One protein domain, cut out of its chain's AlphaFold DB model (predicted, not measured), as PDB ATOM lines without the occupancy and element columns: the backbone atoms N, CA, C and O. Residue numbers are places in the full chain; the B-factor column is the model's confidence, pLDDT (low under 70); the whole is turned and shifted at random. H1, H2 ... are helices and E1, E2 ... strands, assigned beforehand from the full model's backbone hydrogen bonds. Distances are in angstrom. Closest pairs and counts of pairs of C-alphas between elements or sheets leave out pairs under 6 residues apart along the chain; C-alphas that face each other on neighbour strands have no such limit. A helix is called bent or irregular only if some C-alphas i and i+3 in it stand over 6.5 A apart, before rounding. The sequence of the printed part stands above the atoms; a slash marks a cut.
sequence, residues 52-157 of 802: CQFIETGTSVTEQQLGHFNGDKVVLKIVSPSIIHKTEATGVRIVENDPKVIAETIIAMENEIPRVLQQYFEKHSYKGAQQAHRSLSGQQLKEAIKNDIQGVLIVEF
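What this domain is: This is residues 52 to 157 of the 802 residues of the protein "CoA-binding protein" of Gammaproteobacteria bacterium (UniProt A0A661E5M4). A strongly twisted sheet of four strands has one long, bent helix, H2, over one face; its first arm, H2a, covers E4 and E2, and its second arm, H2b, runs on past the sheet. There H2b meets H3, and with the link of residues 124 to 137 they make one end of an elongated body, while tiny H1 lies near its other end. The printed part has 106 residues, with three named helices and four named strands in the order E1 H1 E2 E3 H2 H3 E4; the sheet's order is E1 E4 E2 E3, antiparallel throughout. The class is mixed, helices and strands, in two layers, H2a on one face of the sheet. The whole is compact, with a radius of gyration of the C-alphas of 14.3 A and spans of 42 by 22 by 18 A.

Where its parts are: Find C-alpha 52 at (3.870, 5.187, -33.435), where E1 begins; it runs to residue 56. H1 is residues 63 to 66, E2 residues 73 to 79, 19.2 A long, and E3 residues 92 to 96. H2, residues 99 to 123, was assigned as one helix by its hydrogen bonds but is bent: C-alphas 111 and 114 are 6.6 A apart. Its arm H2a, residues 99 to 111, is 18.8 A long and begins at C-alpha 99 (-5.181, 15.019, -39.469); its arm H2b is residues 114 to 123, 14.2 A. H3 is residues 138 to 148, 15.7 A, and E4, residues 151 to 156, 16.6 A, ends at C-alpha 156 (-1.881, 4.797, -30.959).

How they stand to each other: Start at edge strand E1, where N 53 and O 154 of E4 are 2.8 A apart, within hydrogen-bond range. Next, N 77 of E2 and O 153 of E4 are 2.9 A apart. E2 and E3 form a hairpin, with N 76 and O 93 at 2.8 A. E1, H1, E2 and E3, H2, H3, E4 are split strand-helix-strand units, each with another strand between its two same-way strands and a right-handed crossover. H2a runs along the strands at a height over the sheet of 8.6 A; its closest C-alphas to E4 are Ile 106 and Val 152, 6.6 A. H1 only grazes the sheet with residues 65 to 66. H2b touches H3 at a steep tilt of 54 degrees, opposite ways, closest at the C-alphas of Pro 114 and Lys 142, 5.3 A. Every O i to N i+4 pair is within hydrogen-bond range in H2a, H2b and H3; H1 is too short for one.

The domain as a whole: The C-alphas farthest apart, Gly 71 and Ser 135, are 43.9 A apart. The printed part has no cut. The links E2 to E3 and H2 to H3 are long. The model's mean pLDDT over the printed part is 80.7, with residues 63 to 68, 81 to 90 and 127 to 131 under 70.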
ATOM      1  N   CYS A  52       3.390   3.843 -33.689       89.69
ATOM      2  CA  CYS A  52       3.870   5.187 -33.435       89.69
ATOM      3  C   CYS A  52       4.544   5.782 -34.669       89.69
ATOM      4  O   CYS A  52       5.029   5.064 -35.544       89.69
ATOM      5  N   GLN A  53       4.554   7.108 -34.733       88.75
ATOM      6  CA  GLN A  53       5.216   7.866 -35.777       88.75
ATOM      7  C   GLN A  53       5.865   9.113 -35.201       88.75
ATOM      8  O   GLN A  53       5.195   9.973 -34.629       88.75
ATOM      9  N   PHE A  54       7.177   9.210 -35.374       90.19
ATOM     10  CA  PHE A  54       7.944  10.374 -34.968       90.19
ATOM     11  C   PHE A  54       7.908  11.451 -36.059       90.19
ATOM     12  O   PHE A  54       8.164  11.167 -37.230       90.19
ATOM     13  N   ILE A  55       7.572  12.678 -35.666       88.19
ATOM     14  CA  ILE A  55       7.609  13.870 -36.513       88.19
ATOM     15  C   ILE A  55       8.720  14.774 -35.990       88.19
ATOM     16  O   ILE A  55       8.584  15.348 -34.911       88.19
ATOM     17  N   GLU A  56       9.801  14.897 -36.758       87.31
ATOM     18  CA  GLU A  56      10.928  15.772 -36.434       87.31
ATOM     19  C   GLU A  56      10.500  17.247 -36.441       87.31
ATOM     20  O   GLU A  56       9.699  17.679 -37.283       87.31
ATOM     21  N   THR A  57      11.037  18.026 -35.505       84.69
ATOM     22  CA  THR A  57      10.701  19.443 -35.365       84.69
ATOM     23  C   THR A  57      10.973  20.228 -36.646       84.69
ATOM     24  O   THR A  57      12.019  20.115 -37.278       84.69
ATOM     25  N   GLY A  58      10.007  21.064 -37.033       76.00
ATOM     26  CA  GLY A  58      10.081  21.870 -38.256       76.00
ATOM     27  C   GLY A  58       9.667  21.140 -39.540       76.00
ATOM     28  O   GLY A  58       9.672  21.759 -40.606       76.00
ATOM     29  N   THR A  59       9.253  19.873 -39.457       80.06
ATOM     30  CA  THR A  59       8.762  19.100 -40.609       80.06
ATOM     31  C   THR A  59       7.250  19.260 -40.779       80.06
ATOM     32  O   THR A  59       6.485  19.183 -39.821       80.06
ATOM     33  N   SER A  60       6.778  19.465 -42.013       71.62
ATOM     34  CA  SER A  60       5.341  19.528 -42.310       71.62
ATOM     35  C   SER A  60       4.709  18.135 -42.292       71.62
ATOM     36  O   SER A  60       5.134  17.261 -43.048       71.62
ATOM     37  N   VAL A  61       3.663  17.951 -41.484       71.88
ATOM     38  CA  VAL A  61       2.933  16.680 -41.381       71.88
ATOM     39  C   VAL A  61       2.105  16.431 -42.644       71.88
ATOM     40  O   VAL A  61       1.363  17.307 -43.091       71.88
ATOM     41  N   THR A  62       2.221  15.242 -43.231       70.75
ATOM     42  CA  THR A  62       1.466  14.859 -44.438       70.75
ATOM     43  C   THR A  62       0.234  14.012 -44.091       70.75
ATOM     44  O   THR A  62       0.256  13.240 -43.134       70.75
ATOM     45  N   GLU A  63      -0.841  14.093 -44.888       67.19
ATOM     46  CA  GLU A  63      -2.046  13.253 -44.698       67.19
ATOM     47  C   GLU A  63      -1.725  11.751 -44.718       67.19
ATOM     48  O   GLU A  63      -2.347  10.968 -44.005       67.19
ATOM     49  N   GLN A  64      -0.715  11.348 -45.494       65.12
ATOM     50  CA  GLN A  64      -0.282   9.957 -45.578       65.12
ATOM     51  C   GLN A  64       0.342   9.466 -44.263       65.12
ATOM     52  O   GLN A  64       0.162   8.308 -43.913       65.12
ATOM     53  N   GLN A  65       1.031  10.323 -43.508       65.50
ATOM     54  CA  GLN A  65       1.561   9.984 -42.183       65.50
ATOM     55  C   GLN A  65       0.414   9.797 -41.171       65.50
ATOM     56  O   GLN A  65       0.365   8.815 -40.438       65.50
ATOM     57  N   LEU A  66      -0.605  10.652 -41.240       67.75
ATOM     58  CA  LEU A  66      -1.698  10.715 -40.265       67.75
ATOM     59  C   LEU A  66      -2.760   9.603 -40.402       67.75
ATOM     60  O   LEU A  66      -3.517   9.374 -39.466       67.75
ATOM     61  N   GLY A  67      -2.817   8.884 -41.528       61.56
ATOM     62  CA  GLY A  67      -3.858   7.877 -41.809       61.56
ATOM     63  C   GLY A  67      -3.643   6.459 -41.247       61.56
ATOM     64  O   GLY A  67      -4.427   5.571 -41.577       61.56
ATOM     65  N   HIS A  68      -2.591   6.207 -40.457       68.88
ATOM     66  CA  HIS A  68      -2.162   4.847 -40.069       68.88
ATOM     67  C   HIS A  68      -2.592   4.390 -38.661       68.88
ATOM     68  O   HIS A  68      -2.241   3.282 -38.251       68.88
ATOM     69  N   PHE A  69      -3.329   5.211 -37.907       81.44
ATOM     70  CA  PHE A  69      -3.689   4.919 -36.515       81.44
ATOM     71  C   PHE A  69      -5.109   4.360 -36.389       81.44
ATOM     72  O   PHE A  69      -6.038   4.848 -37.031       81.44
ATOM     73  N   ASN A  70      -5.281   3.346 -35.536       78.25
ATOM     74  CA  ASN A  70      -6.582   2.739 -35.267       78.25
ATOM     75  C   ASN A  70      -7.380   3.557 -34.238       78.25
ATOM     76  O   ASN A  70      -6.821   4.065 -33.268       78.25
ATOM     77  N   GLY A  71      -8.706   3.599 -34.402       83.31
ATOM     78  CA  GLY A  71      -9.631   4.220 -33.449       83.31
ATOM     79  C   GLY A  71      -9.782   5.739 -33.592       83.31
ATOM     80  O   GLY A  71      -9.188   6.369 -34.464       83.31
ATOM     81  N   ASP A  72     -10.605   6.321 -32.717       88.00
ATOM     82  CA  ASP A  72     -11.043   7.723 -32.819       88.00
ATOM     83  C   ASP A  72     -10.071   8.723 -32.165       88.00
ATOM     84  O   ASP A  72     -10.298   9.933 -32.210       88.00
ATOM     85  N   LYS A  73      -9.005   8.240 -31.511       90.69
ATOM     86  CA  LYS A  73      -8.060   9.062 -30.739       90.69
ATOM     87  C   LYS A  73      -6.611   8.651 -30.965       90.69
ATOM     88  O   LYS A  73      -6.323   7.477 -31.180       90.69
ATOM     89  N   VAL A  74      -5.704   9.610 -30.806       91.12
ATOM     90  CA  VAL A  74      -4.249   9.397 -30.755       91.12
ATOM     91  C   VAL A  74      -3.631  10.154 -29.583       91.12
ATOM     92  O   VAL A  74      -4.213  11.108 -29.056       91.12
ATOM     93  N   VAL A  75      -2.444   9.725 -29.161       90.88
ATOM     94  CA  VAL A  75      -1.644  10.382 -28.124       90.88
ATOM     95  C   VAL A  75      -0.471  11.098 -28.781       90.88
ATOM     96  O   VAL A  75       0.322  10.481 -29.484       90.88
ATOM     97  N   LEU A  76      -0.341  12.395 -28.534       90.69
ATOM     98  CA  LEU A  76       0.788  13.214 -28.957       90.69
ATOM     99  C   LEU A  76       1.728  13.415 -27.776       90.69
ATOM    100  O   LEU A  76       1.292  13.859 -26.711       90.69
ATOM    101  N   LYS A  77       3.007  13.102 -27.964       89.62
ATOM    102  CA  LYS A  77       4.035  13.202 -26.925       89.62
ATOM    103  C   LYS A  77       5.225  13.997 -27.421       89.62
ATOM    104  O   LYS A  77       5.755  13.717 -28.489       89.62
ATOM    105  N   ILE A  78       5.662  14.976 -26.641       86.56
ATOM    106  CA  ILE A  78       6.901  15.692 -26.943       86.56
ATOM    107  C   ILE A  78       8.091  14.746 -26.753       86.56
ATOM    108  O   ILE A  78       8.173  14.029 -25.752       86.56
ATOM    109  N   VAL A  79       9.010  14.743 -27.711       85.25
ATOM    110  CA  VAL A  79      10.235  13.947 -27.648       85.25
ATOM    111  C   VAL A  79      11.399  14.894 -27.439       85.25
ATOM    112  O   VAL A  79      11.707  15.732 -28.286       85.25
ATOM    113  N   SER A  80      12.044  14.766 -26.288       78.19
ATOM    114  CA  SER A  80      13.222  15.545 -25.948       78.19
ATOM    115  C   SER A  80      14.102  14.759 -24.976       78.19
ATOM    116  O   SER A  80      13.569  14.242 -23.989       78.19
ATOM    117  N   PRO A  81      15.428  14.701 -25.194       66.31
ATOM    118  CA  PRO A  81      16.368  14.079 -24.262       66.31
ATOM    119  C   PRO A  81      16.346  14.702 -22.860       66.31
ATOM    120  O   PRO A  81      16.758  14.065 -21.892       66.31
ATOM    121  N   SER A  82      15.878  15.948 -22.730       61.22
ATOM    122  CA  SER A  82      15.912  16.710 -21.482       61.22
ATOM    123  C   SER A  82      14.578  16.786 -20.734       61.22
ATOM    124  O   SER A  82      14.523  17.396 -19.662       61.22
ATOM    125  N   ILE A  83      13.520  16.132 -21.234       62.97
ATOM    126  CA  ILE A  83      12.183  16.113 -20.619       62.97
ATOM    127  C   ILE A  83      11.849  14.688 -20.154       62.97
ATOM    128  O   ILE A  83      11.337  13.878 -20.922       62.97
ATOM    129  N   ILE A  84      12.120  14.398 -18.877       50.94
ATOM    130  CA  ILE A  84      11.909  13.068 -18.274       50.94
ATOM    131  C   ILE A  84      10.452  12.890 -17.793       50.94
ATOM    132  O   ILE A  84       9.840  11.864 -18.055       50.94
ATOM    133  N   HIS A  85       9.835  13.912 -17.179       54.22
ATOM    134  CA  HIS A  85       8.437  13.859 -16.709       54.22
ATOM    135  C   HIS A  85       7.488  14.621 -17.649       54.22
ATOM    136  O   HIS A  85       7.107  15.769 -17.404       54.22
ATOM    137  N   LYS A  86       7.095  13.980 -18.757       61.31
ATOM    138  CA  LYS A  86       6.284  14.588 -19.834       61.31
ATOM    139  C   LYS A  86       4.884  15.023 -19.365       61.31
ATOM    140  O   LYS A  86       4.342  16.008 -19.870       61.31
ATOM    141  N   THR A  87       4.313  14.331 -18.377       55.31
ATOM    142  CA  THR A  87       2.948  14.562 -17.868       55.31
ATOM    143  C   THR A  87       2.822  15.864 -17.069       55.31
ATOM    144  O   THR A  87       1.827  16.574 -17.209       55.31
ATOM    145  N   GLU A  88       3.849  16.252 -16.305       52.81
ATOM    146  CA  GLU A  88       3.841  17.496 -15.511       52.81
ATOM    147  C   GLU A  88       4.003  18.762 -16.372       52.81
ATOM    148  O   GLU A  88       3.615  19.857 -15.967       52.81
ATOM    149  N   ALA A  89       4.532  18.610 -17.590       54.75
ATOM    150  CA  ALA A  89       4.817  19.700 -18.516       54.75
ATOM    151  C   ALA A  89       3.720  19.929 -19.570       54.75
ATOM    152  O   ALA A  89       3.947  20.678 -20.521       54.75
ATOM    153  N   THR A  90       2.562  19.260 -19.471       68.69
ATOM    154  CA  THR A  90       1.552  19.176 -20.557       68.69
ATOM    155  C   THR A  90       2.112  18.612 -21.874       68.69
ATOM    156  O   THR A  90       1.571  18.860 -22.953       68.69
ATOM    157  N   GLY A  91       3.209  17.854 -21.781       77.25
ATOM    158  CA  GLY A  91       3.937  17.262 -22.904       77.25
ATOM    159  C   GLY A  91       3.290  16.005 -23.480       77.25
ATOM    160  O   GLY A  91       3.817  15.459 -24.444       77.25
ATOM    161  N   VAL A  92       2.155  15.569 -22.923       85.56
ATOM    162  CA  VAL A  92       1.312  14.483 -23.436       85.56
ATOM    163  C   VAL A  92      -0.095  15.032 -23.672       85.56
ATOM    164  O   VAL A  92      -0.685  15.628 -22.768       85.56
ATOM    165  N   ARG A  93      -0.648  14.846 -24.874       89.44
ATOM    166  CA  ARG A  93      -2.014  15.264 -25.234       89.44
ATOM    167  C   ARG A  93      -2.755  14.133 -25.928       89.44
ATOM    168  O   ARG A  93      -2.231  13.535 -26.857       89.44
ATOM    169  N   ILE A  94      -3.984  13.865 -25.502       90.38
ATOM    170  CA  ILE A  94      -4.884  12.938 -26.193       90.38
ATOM    171  C   ILE A  94      -5.797  13.778 -27.082       90.38
ATOM    172  O   ILE A  94      -6.491  14.661 -26.575       90.38
ATOM    173  N   VAL A  95      -5.796  13.514 -28.385       91.75
ATOM    174  CA  VAL A  95      -6.586  14.260 -29.374       91.75
ATOM    175  C   VAL A  95      -7.406  13.320 -30.245       91.75
ATOM    176  O   VAL A  95      -7.158  12.115 -30.275       91.75
ATOM    177  N   GLU A  96      -8.403  13.870 -30.934       89.75
ATOM    178  CA  GLU A  96      -9.124  13.144 -31.979       89.75
ATOM    179  C   GLU A  96      -8.150  12.720 -33.084       89.75
ATOM    180  O   GLU A  96      -7.226  13.462 -33.428       89.75
ATOM    181  N   ASN A  97      -8.354  11.522 -33.630       88.56
ATOM    182  CA  ASN A  97      -7.588  10.990 -34.756       88.56
ATOM    183  C   ASN A  97      -8.019  11.672 -36.072       88.56
ATOM    184  O   ASN A  97      -8.523  11.034 -36.995       88.56
ATOM    185  N   ASP A  98      -7.876  12.997 -36.119       87.44
ATOM    186  CA  ASP A  98      -8.135  13.843 -37.278       87.44
ATOM    187  C   ASP A  98      -6.829  14.539 -37.703       87.44
ATOM    188  O   ASP A  98      -6.181  15.197 -36.879       87.44
ATOM    189  N   PRO A  99      -6.429  14.443 -38.986       84.50
ATOM    190  CA  PRO A  99      -5.181  15.019 -39.469       84.50
ATOM    191  C   PRO A  99      -4.988  16.512 -39.160       84.50
ATOM    192  O   PRO A  99      -3.868  16.941 -38.871       84.50
ATOM    193  N   LYS A 100      -6.059  17.316 -39.203       85.56
ATOM    194  CA  LYS A 100      -5.975  18.758 -38.934       85.56
ATOM    195  C   LYS A 100      -5.790  19.013 -37.449       85.56
ATOM    196  O   LYS A 100      -4.902  19.779 -37.083       85.56
ATOM    197  N   VAL A 101      -6.567  18.328 -36.607       89.12
ATOM    198  CA  VAL A 101      -6.457  18.437 -35.143       89.12
ATOM    199  C   VAL A 101      -5.053  18.050 -34.678       89.12
ATOM    200  O   VAL A 101      -4.461  18.746 -33.848       89.12
ATOM    201  N   ILE A 102      -4.483  16.980 -35.238       88.94
ATOM    202  CA  ILE A 102      -3.126  16.531 -34.913       88.94
ATOM    203  C   ILE A 102      -2.088  17.587 -35.311       88.94
ATOM    204  O   ILE A 102      -1.274  17.982 -34.475       88.94
ATOM    205  N   ALA A 103      -2.130  18.083 -36.552       86.62
ATOM    206  CA  ALA A 103      -1.171  19.073 -37.044       86.62
ATOM    207  C   ALA A 103      -1.228  20.392 -36.250       86.62
ATOM    208  O   ALA A 103      -0.190  20.925 -35.853       86.62
ATOM    209  N   GLU A 104      -2.432  20.897 -35.966       89.31
ATOM    210  CA  GLU A 104      -2.629  22.094 -35.138       89.31
ATOM    211  C   GLU A 104      -2.097  21.889 -33.713       89.31
ATOM    212  O   GLU A 104      -1.452  22.777 -33.149       89.31
ATOM    213  N   THR A 105      -2.304  20.698 -33.144       90.44
ATOM    214  CA  THR A 105      -1.836  20.381 -31.792       90.44
ATOM    215  C   THR A 105      -0.316  20.250 -31.721       90.44
ATOM    216  O   THR A 105       0.271  20.736 -30.756       90.44
ATOM    217  N   ILE A 106       0.335  19.666 -32.732       88.62
ATOM    218  CA  ILE A 106       1.806  19.593 -32.822       88.62
ATOM    219  C   ILE A 106       2.402  21.005 -32.803       88.62
ATOM    220  O   ILE A 106       3.245  21.306 -31.959       88.62
ATOM    221  N   ILE A 107       1.892  21.905 -33.652       87.25
ATOM    222  CA  ILE A 107       2.343  23.305 -33.703       87.25
ATOM    223  C   ILE A 107       2.124  23.997 -32.351       87.25
ATOM    224  O   ILE A 107       2.979  24.762 -31.893       87.25
ATOM    225  N   ALA A 108       0.991  23.747 -31.691       88.88
ATOM    226  CA  ALA A 108       0.727  24.299 -30.366       88.88
ATOM    227  C   ALA A 108       1.736  23.779 -29.328       88.88
ATOM    228  O   ALA A 108       2.311  24.575 -28.585       88.88
ATOM    229  N   MET A 109       2.007  22.472 -29.309       88.31
ATOM    230  CA  MET A 109       2.957  21.844 -28.384       88.31
ATOM    231  C   MET A 109       4.371  22.413 -28.540       88.31
ATOM    232  O   MET A 109       4.958  22.839 -27.545       88.31
ATOM    233  N   GLU A 110       4.894  22.509 -29.765       84.94
ATOM    234  CA  GLU A 110       6.246  23.031 -30.030       84.94
ATOM    235  C   GLU A 110       6.430  24.493 -29.586       84.94
ATOM    236  O   GLU A 110       7.524  24.906 -29.192       84.94
ATOM    237  N   ASN A 111       5.363  25.295 -29.616       84.50
ATOM    238  CA  ASN A 111       5.409  26.701 -29.213       84.50
ATOM    239  C   ASN A 111       5.146  26.910 -27.714       84.50
ATOM    240  O   ASN A 111       5.732  27.807 -27.093       84.50
ATOM    241  N   GLU A 112       4.252  26.116 -27.126       88.12
ATOM    242  CA  GLU A 112       3.815  26.272 -25.740       88.12
ATOM    243  C   GLU A 112       4.776  25.619 -24.745       88.12
ATOM    244  O   GLU A 112       5.108  26.244 -23.732       88.12
ATOM    245  N   ILE A 113       5.255  24.405 -25.031       85.94
ATOM    246  CA  ILE A 113       6.026  23.586 -24.082       85.94
ATOM    247  C   ILE A 113       7.324  24.267 -23.628       85.94
ATOM    248  O   ILE A 113       7.533  24.335 -22.413       85.94
ATOM    249  N   PRO A 114       8.158  24.869 -24.506       87.12
ATOM    250  CA  PRO A 114       9.367  25.562 -24.057       87.12
ATOM    251  C   PRO A 114       9.084  26.671 -23.042       87.12
ATOM    252  O   PRO A 114       9.847  26.883 -22.102       87.12
ATOM    253  N   ARG A 115       7.957  27.375 -23.208       86.19
ATOM    254  CA  ARG A 115       7.526  28.425 -22.278       86.19
ATOM    255  C   ARG A 115       7.046  27.832 -20.951       86.19
ATOM    256  O   ARG A 115       7.382  28.370 -19.901       86.19
ATOM    257  N   VAL A 116       6.260  26.756 -20.994       84.75
ATOM    258  CA  VAL A 116       5.731  26.089 -19.792       84.75
ATOM    259  C   VAL A 116       6.867  25.505 -18.950       84.75
ATOM    260  O   VAL A 116       6.915  25.747 -17.745       84.75
ATOM    261  N   LEU A 117       7.819  24.809 -19.576       79.50
ATOM    262  CA  LEU A 117       8.967  24.213 -18.887       79.50
ATOM    263  C   LEU A 117       9.918  25.255 -18.304       79.50
ATOM    264  O   LEU A 117      10.344  25.111 -17.161       79.50
ATOM    265  N   GLN A 118      10.200  26.332 -19.041       85.88
ATOM    266  CA  GLN A 118      11.000  27.444 -18.528       85.88
ATOM    267  C   GLN A 118      10.383  28.019 -17.242       85.88
ATOM    268  O   GLN A 118      11.070  28.146 -16.229       85.88
ATOM    269  N   GLN A 119       9.072  28.285 -17.245       84.44
ATOM    270  CA  GLN A 119       8.356  28.759 -16.057       84.44
ATOM    271  C   GLN A 119       8.358  27.732 -14.918       84.44
ATOM    272  O   GLN A 119       8.493  28.106 -13.751       84.44
ATOM    273  N   TYR A 120       8.205  26.443 -15.236       81.25
ATOM    274  CA  TYR A 120       8.227  25.370 -14.245       81.25
ATOM    275  C   TYR A 120       9.593  25.267 -13.555       81.25
ATOM    276  O   TYR A 120       9.640  25.272 -12.324       81.25
ATOM    277  N   PHE A 121      10.694  25.224 -14.314       81.12
ATOM    278  CA  PHE A 121      12.044  25.115 -13.756       81.12
ATOM    279  C   PHE A 121      12.397  26.323 -12.891       81.12
ATOM    280  O   PHE A 121      12.867  26.146 -11.769       81.12
ATOM    281  N   GLU A 122      12.096  27.539 -13.341       83.25
ATOM    282  CA  GLU A 122      12.352  28.745 -12.545       83.25
ATOM    283  C   GLU A 122      11.544  28.768 -11.242       83.25
ATOM    284  O   GLU A 122      12.062  29.157 -10.193       83.25
ATOM    285  N   LYS A 123      10.289  28.304 -11.273       84.56
ATOM    286  CA  LYS A 123       9.416  28.267 -10.091       84.56
ATOM    287  C   LYS A 123       9.819  27.191  -9.077       84.56
ATOM    288  O   LYS A 123       9.622  27.391  -7.880       84.56
ATOM    289  N   HIS A 124      10.382  26.072  -9.530       78.12
ATOM    290  CA  HIS A 124      10.702  24.915  -8.685       78.12
ATOM    291  C   HIS A 124      12.206  24.724  -8.468       78.12
ATOM    292  O   HIS A 124      12.664  23.602  -8.264       78.12
ATOM    293  N   SER A 125      12.984  25.813  -8.490       79.06
ATOM    294  CA  SER A 125      14.437  25.776  -8.238       79.06
ATOM    295  C   SER A 125      15.170  24.755  -9.119       79.06
ATOM    296  O   SER A 125      16.064  24.048  -8.659       79.06
ATOM    297  N   TYR A 126      14.767  24.663 -10.388       73.25
ATOM    298  CA  TYR A 126      15.325  23.765 -11.401       73.25
ATOM    299  C   TYR A 126      15.226  22.271 -11.051       73.25
ATOM    300  O   TYR A 126      15.970  21.448 -11.593       73.25
ATOM    301  N   LYS A 127      14.292  21.890 -10.169       59.97
ATOM    302  CA  LYS A 127      13.958  20.484  -9.912       59.97
ATOM    303  C   LYS A 127      13.501  19.831 -11.226       59.97
ATOM    304  O   LYS A 127      12.630  20.362 -11.907       59.97
ATOM    305  N   GLY A 128      14.140  18.721 -11.602       60.25
ATOM    306  CA  GLY A 128      13.903  18.022 -12.875       60.25
ATOM    307  C   GLY A 128      14.649  18.586 -14.095       60.25
ATOM    308  O   GLY A 128      14.625  17.959 -15.147       60.25
ATOM    309  N   ALA A 129      15.353  19.721 -13.980       62.22
ATOM    310  CA  ALA A 129      16.134  20.275 -15.087       62.22
ATOM    311  C   ALA A 129      17.500  19.576 -15.228       62.22
ATOM    312  O   ALA A 129      18.200  19.341 -14.227       62.22
ATOM    313  N   GLN A 130      17.912  19.309 -16.472       67.19
ATOM    314  CA  GLN A 130      19.261  18.833 -16.791       67.19
ATOM    315  C   GLN A 130      20.339  19.846 -16.390       67.19
ATOM    316  O   GLN A 130      20.088  21.046 -16.281       67.19
ATOM    317  N   GLN A 131      21.567  19.366 -16.184       68.19
ATOM    318  CA  GLN A 131      22.684  20.194 -15.723       68.19
ATOM    319  C   GLN A 131      22.951  21.394 -16.646       68.19
ATOM    320  O   GLN A 131      23.166  22.495 -16.144       68.19
ATOM    321  N   ALA A 132      22.830  21.208 -17.967       72.50
ATOM    322  CA  ALA A 132      22.973  22.267 -18.969       72.50
ATOM    323  C   ALA A 132      21.930  23.397 -18.830       72.50
ATOM    324  O   ALA A 132      22.195  24.539 -19.196       72.50
ATOM    325  N   HIS A 133      20.758  23.104 -18.257       79.12
ATOM    326  CA  HIS A 133      19.665  24.062 -18.072       79.12
ATOM    327  C   HIS A 133      19.734  24.823 -16.751       79.12
ATOM    328  O   HIS A 133      19.209  25.929 -16.653       79.12
ATOM    329  N   ARG A 134      20.393  24.264 -15.728       81.31
ATOM    330  CA  ARG A 134      20.431  24.841 -14.370       81.31
ATOM    331  C   ARG A 134      21.160  26.183 -14.291       81.31
ATOM    332  O   ARG A 134      20.945  26.930 -13.342       81.31
ATOM    333  N   SER A 135      22.023  26.481 -15.261       83.00
ATOM    334  CA  SER A 135      22.749  27.752 -15.364       83.00
ATOM    335  C   SER A 135      22.071  28.789 -16.265       83.00
ATOM    336  O   SER A 135      22.588  29.898 -16.393       83.00
ATOM    337  N   LEU A 136      20.955  28.447 -16.916       86.19
ATOM    338  CA  LEU A 136      20.253  29.304 -17.873       86.19
ATOM    339  C   LEU A 136      18.960  29.847 -17.255       86.19
ATOM    340  O   LEU A 136      18.335  29.177 -16.442       86.19
ATOM    341  N   SER A 137      18.521  31.041 -17.659       88.19
ATOM    342  CA  SER A 137      17.234  31.608 -17.223       88.19
ATOM    343  C   SER A 137      16.554  32.430 -18.321       88.19
ATOM    344  O   SER A 137      17.162  32.777 -19.342       88.19
ATOM    345  N   GLY A 138      15.265  32.713 -18.139       88.69
ATOM    346  CA  GLY A 138      14.458  33.528 -19.036       88.69
ATOM    347  C   GLY A 138      14.477  33.018 -20.475       88.69
ATOM    348  O   GLY A 138      14.243  31.842 -20.755       88.69
ATOM    349  N   GLN A 139      14.777  33.917 -21.411       87.94
ATOM    350  CA  GLN A 139      14.781  33.602 -22.838       87.94
ATOM    351  C   GLN A 139      15.865  32.580 -23.220       87.94
ATOM    352  O   GLN A 139      15.613  31.741 -24.079       87.94
ATOM    353  N   GLN A 140      17.028  32.597 -22.556       87.88
ATOM    354  CA  GLN A 140      18.121  31.656 -22.840       87.88
ATOM    355  C   GLN A 140      17.739  30.224 -22.461       87.88
ATOM    356  O   GLN A 140      17.992  29.296 -23.223       87.88
ATOM    357  N   LEU A 141      17.077  30.049 -21.313       85.69
ATOM    358  CA  LEU A 141      16.551  28.748 -20.896       85.69
ATOM    359  C   LEU A 141      15.451  28.267 -21.846       85.69
ATOM    360  O   LEU A 141      15.452  27.112 -22.253       85.69
ATOM    361  N   LYS A 142      14.533  29.158 -22.234       87.06
ATOM    362  CA  LYS A 142      13.467  28.826 -23.187       87.06
ATOM    363  C   LYS A 142      14.024  28.386 -24.546       87.06
ATOM    364  O   LYS A 142      13.499  27.445 -25.131       87.06
ATOM    365  N   GLU A 143      15.042  29.071 -25.063       87.12
ATOM    366  CA  GLU A 143      15.693  28.714 -26.329       87.12
ATOM    367  C   GLU A 143      16.458  27.397 -26.228       87.12
ATOM    368  O   GLU A 143      16.332  26.577 -27.130       87.12
ATOM    369  N   ALA A 144      17.160  27.149 -25.119       85.38
ATOM    370  CA  ALA A 144      17.797  25.857 -24.866       85.38
ATOM    371  C   ALA A 144      16.771  24.713 -24.849       85.38
ATOM    372  O   ALA A 144      16.901  23.772 -25.623       85.38
ATOM    373  N   ILE A 145      15.675  24.855 -24.091       84.62
ATOM    374  CA  ILE A 145      14.590  23.858 -24.065       84.62
ATOM    375  C   ILE A 145      13.991  23.658 -25.461       84.62
ATOM    376  O   ILE A 145      13.674  22.537 -25.841       84.62
ATOM    377  N   LYS A 146      13.812  24.736 -26.234       86.19
ATOM    378  CA  LYS A 146      13.292  24.634 -27.602       86.19
ATOM    379  C   LYS A 146      14.242  23.849 -28.511       86.19
ATOM    380  O   LYS A 146      13.762  23.048 -29.301       86.19
ATOM    381  N   ASN A 147      15.547  24.079 -28.402       85.06
ATOM    382  CA  ASN A 147      16.558  23.375 -29.196       85.06
ATOM    383  C   ASN A 147      16.688  21.897 -28.799       85.06
ATOM    384  O   ASN A 147      17.079  21.078 -29.623       85.06
ATOM    385  N   ASP A 148      16.331  21.557 -27.563       83.56
ATOM    386  CA  ASP A 148      16.338  20.182 -27.074       83.56
ATOM    387  C   ASP A 148      15.134  19.352 -27.543       83.56
ATOM    388  O   ASP A 148      15.160  18.120 -27.455       83.56
ATOM    389  N   ILE A 149      14.053  19.990 -27.995       85.94
ATOM    390  CA  ILE A 149      12.896  19.280 -28.549       85.94
ATOM    391  C   ILE A 149      13.283  18.743 -29.926       85.94
ATOM    392  O   ILE A 149      13.570  19.505 -30.842       85.94
ATOM    393  N   GLN A 150      13.269  17.419 -30.055       86.25
ATOM    394  CA  GLN A 150      13.586  16.729 -31.307       86.25
ATOM    395  C   GLN A 150      12.355  16.622 -32.212       86.25
ATOM    396  O   GLN A 150      12.480  16.530 -33.430       86.25
ATOM    397  N   GLY A 151      11.158  16.594 -31.620       89.62
ATOM    398  CA  GLY A 151       9.917  16.436 -32.364       89.62
ATOM    399  C   GLY A 151       8.726  16.038 -31.504       89.62
ATOM    400  O   GLY A 151       8.781  16.057 -30.268       89.62
ATOM    401  N   VAL A 152       7.648  15.630 -32.171       89.94
ATOM    402  CA  VAL A 152       6.444  15.074 -31.542       89.94
ATOM    403  C   VAL A 152       6.235  13.643 -32.020       89.94
ATOM    404  O   VAL A 152       6.239  13.355 -33.215       89.94
ATOM    405  N   LEU A 153       6.034  12.737 -31.072       90.94
ATOM    406  CA  LEU A 153       5.662  11.355 -31.317       90.94
ATOM    407  C   LEU A 153       4.140  11.222 -31.297       90.94
ATOM    408  O   LEU A 153       3.492  11.536 -30.298       90.94
ATOM    409  N   ILE A 154       3.581  10.735 -32.399       91.06
ATOM    410  CA  ILE A 154       2.177  10.346 -32.515       91.06
ATOM    411  C   ILE A 154       2.096   8.861 -32.163       91.06
ATOM    412  O   ILE A 154       2.798   8.056 -32.767       91.06
ATOM    413  N   VAL A 155       1.274   8.491 -31.187       90.25
ATOM    414  CA  VAL A 155       1.140   7.118 -30.681       90.25
ATOM    415  C   VAL A 155      -0.325   6.698 -30.722       90.25
ATOM    416  O   VAL A 155      -1.219   7.486 -30.405       90.25
ATOM    417  N   GLU A 156      -0.576   5.444 -31.088       89.56
ATOM    418  CA  GLU A 156      -1.881   4.797 -30.959       89.56
ATOM    419  C   GLU A 156      -2.442   4.976 -29.539       89.56
ATOM    420  O   GLU A 156      -1.751   4.745 -28.542       89.56
ATOM    421  N   PHE A 157      -3.706   5.390 -29.435       89.00
ATOM    422  CA  PHE A 157      -4.364   5.502 -28.141       89.00
ATOM    423  C   PHE A 157      -4.713   4.116 -27.598       89.00
ATOM    424  O   PHE A 157      -5.532   3.396 -28.168       89.00
TER     425      PHE A 157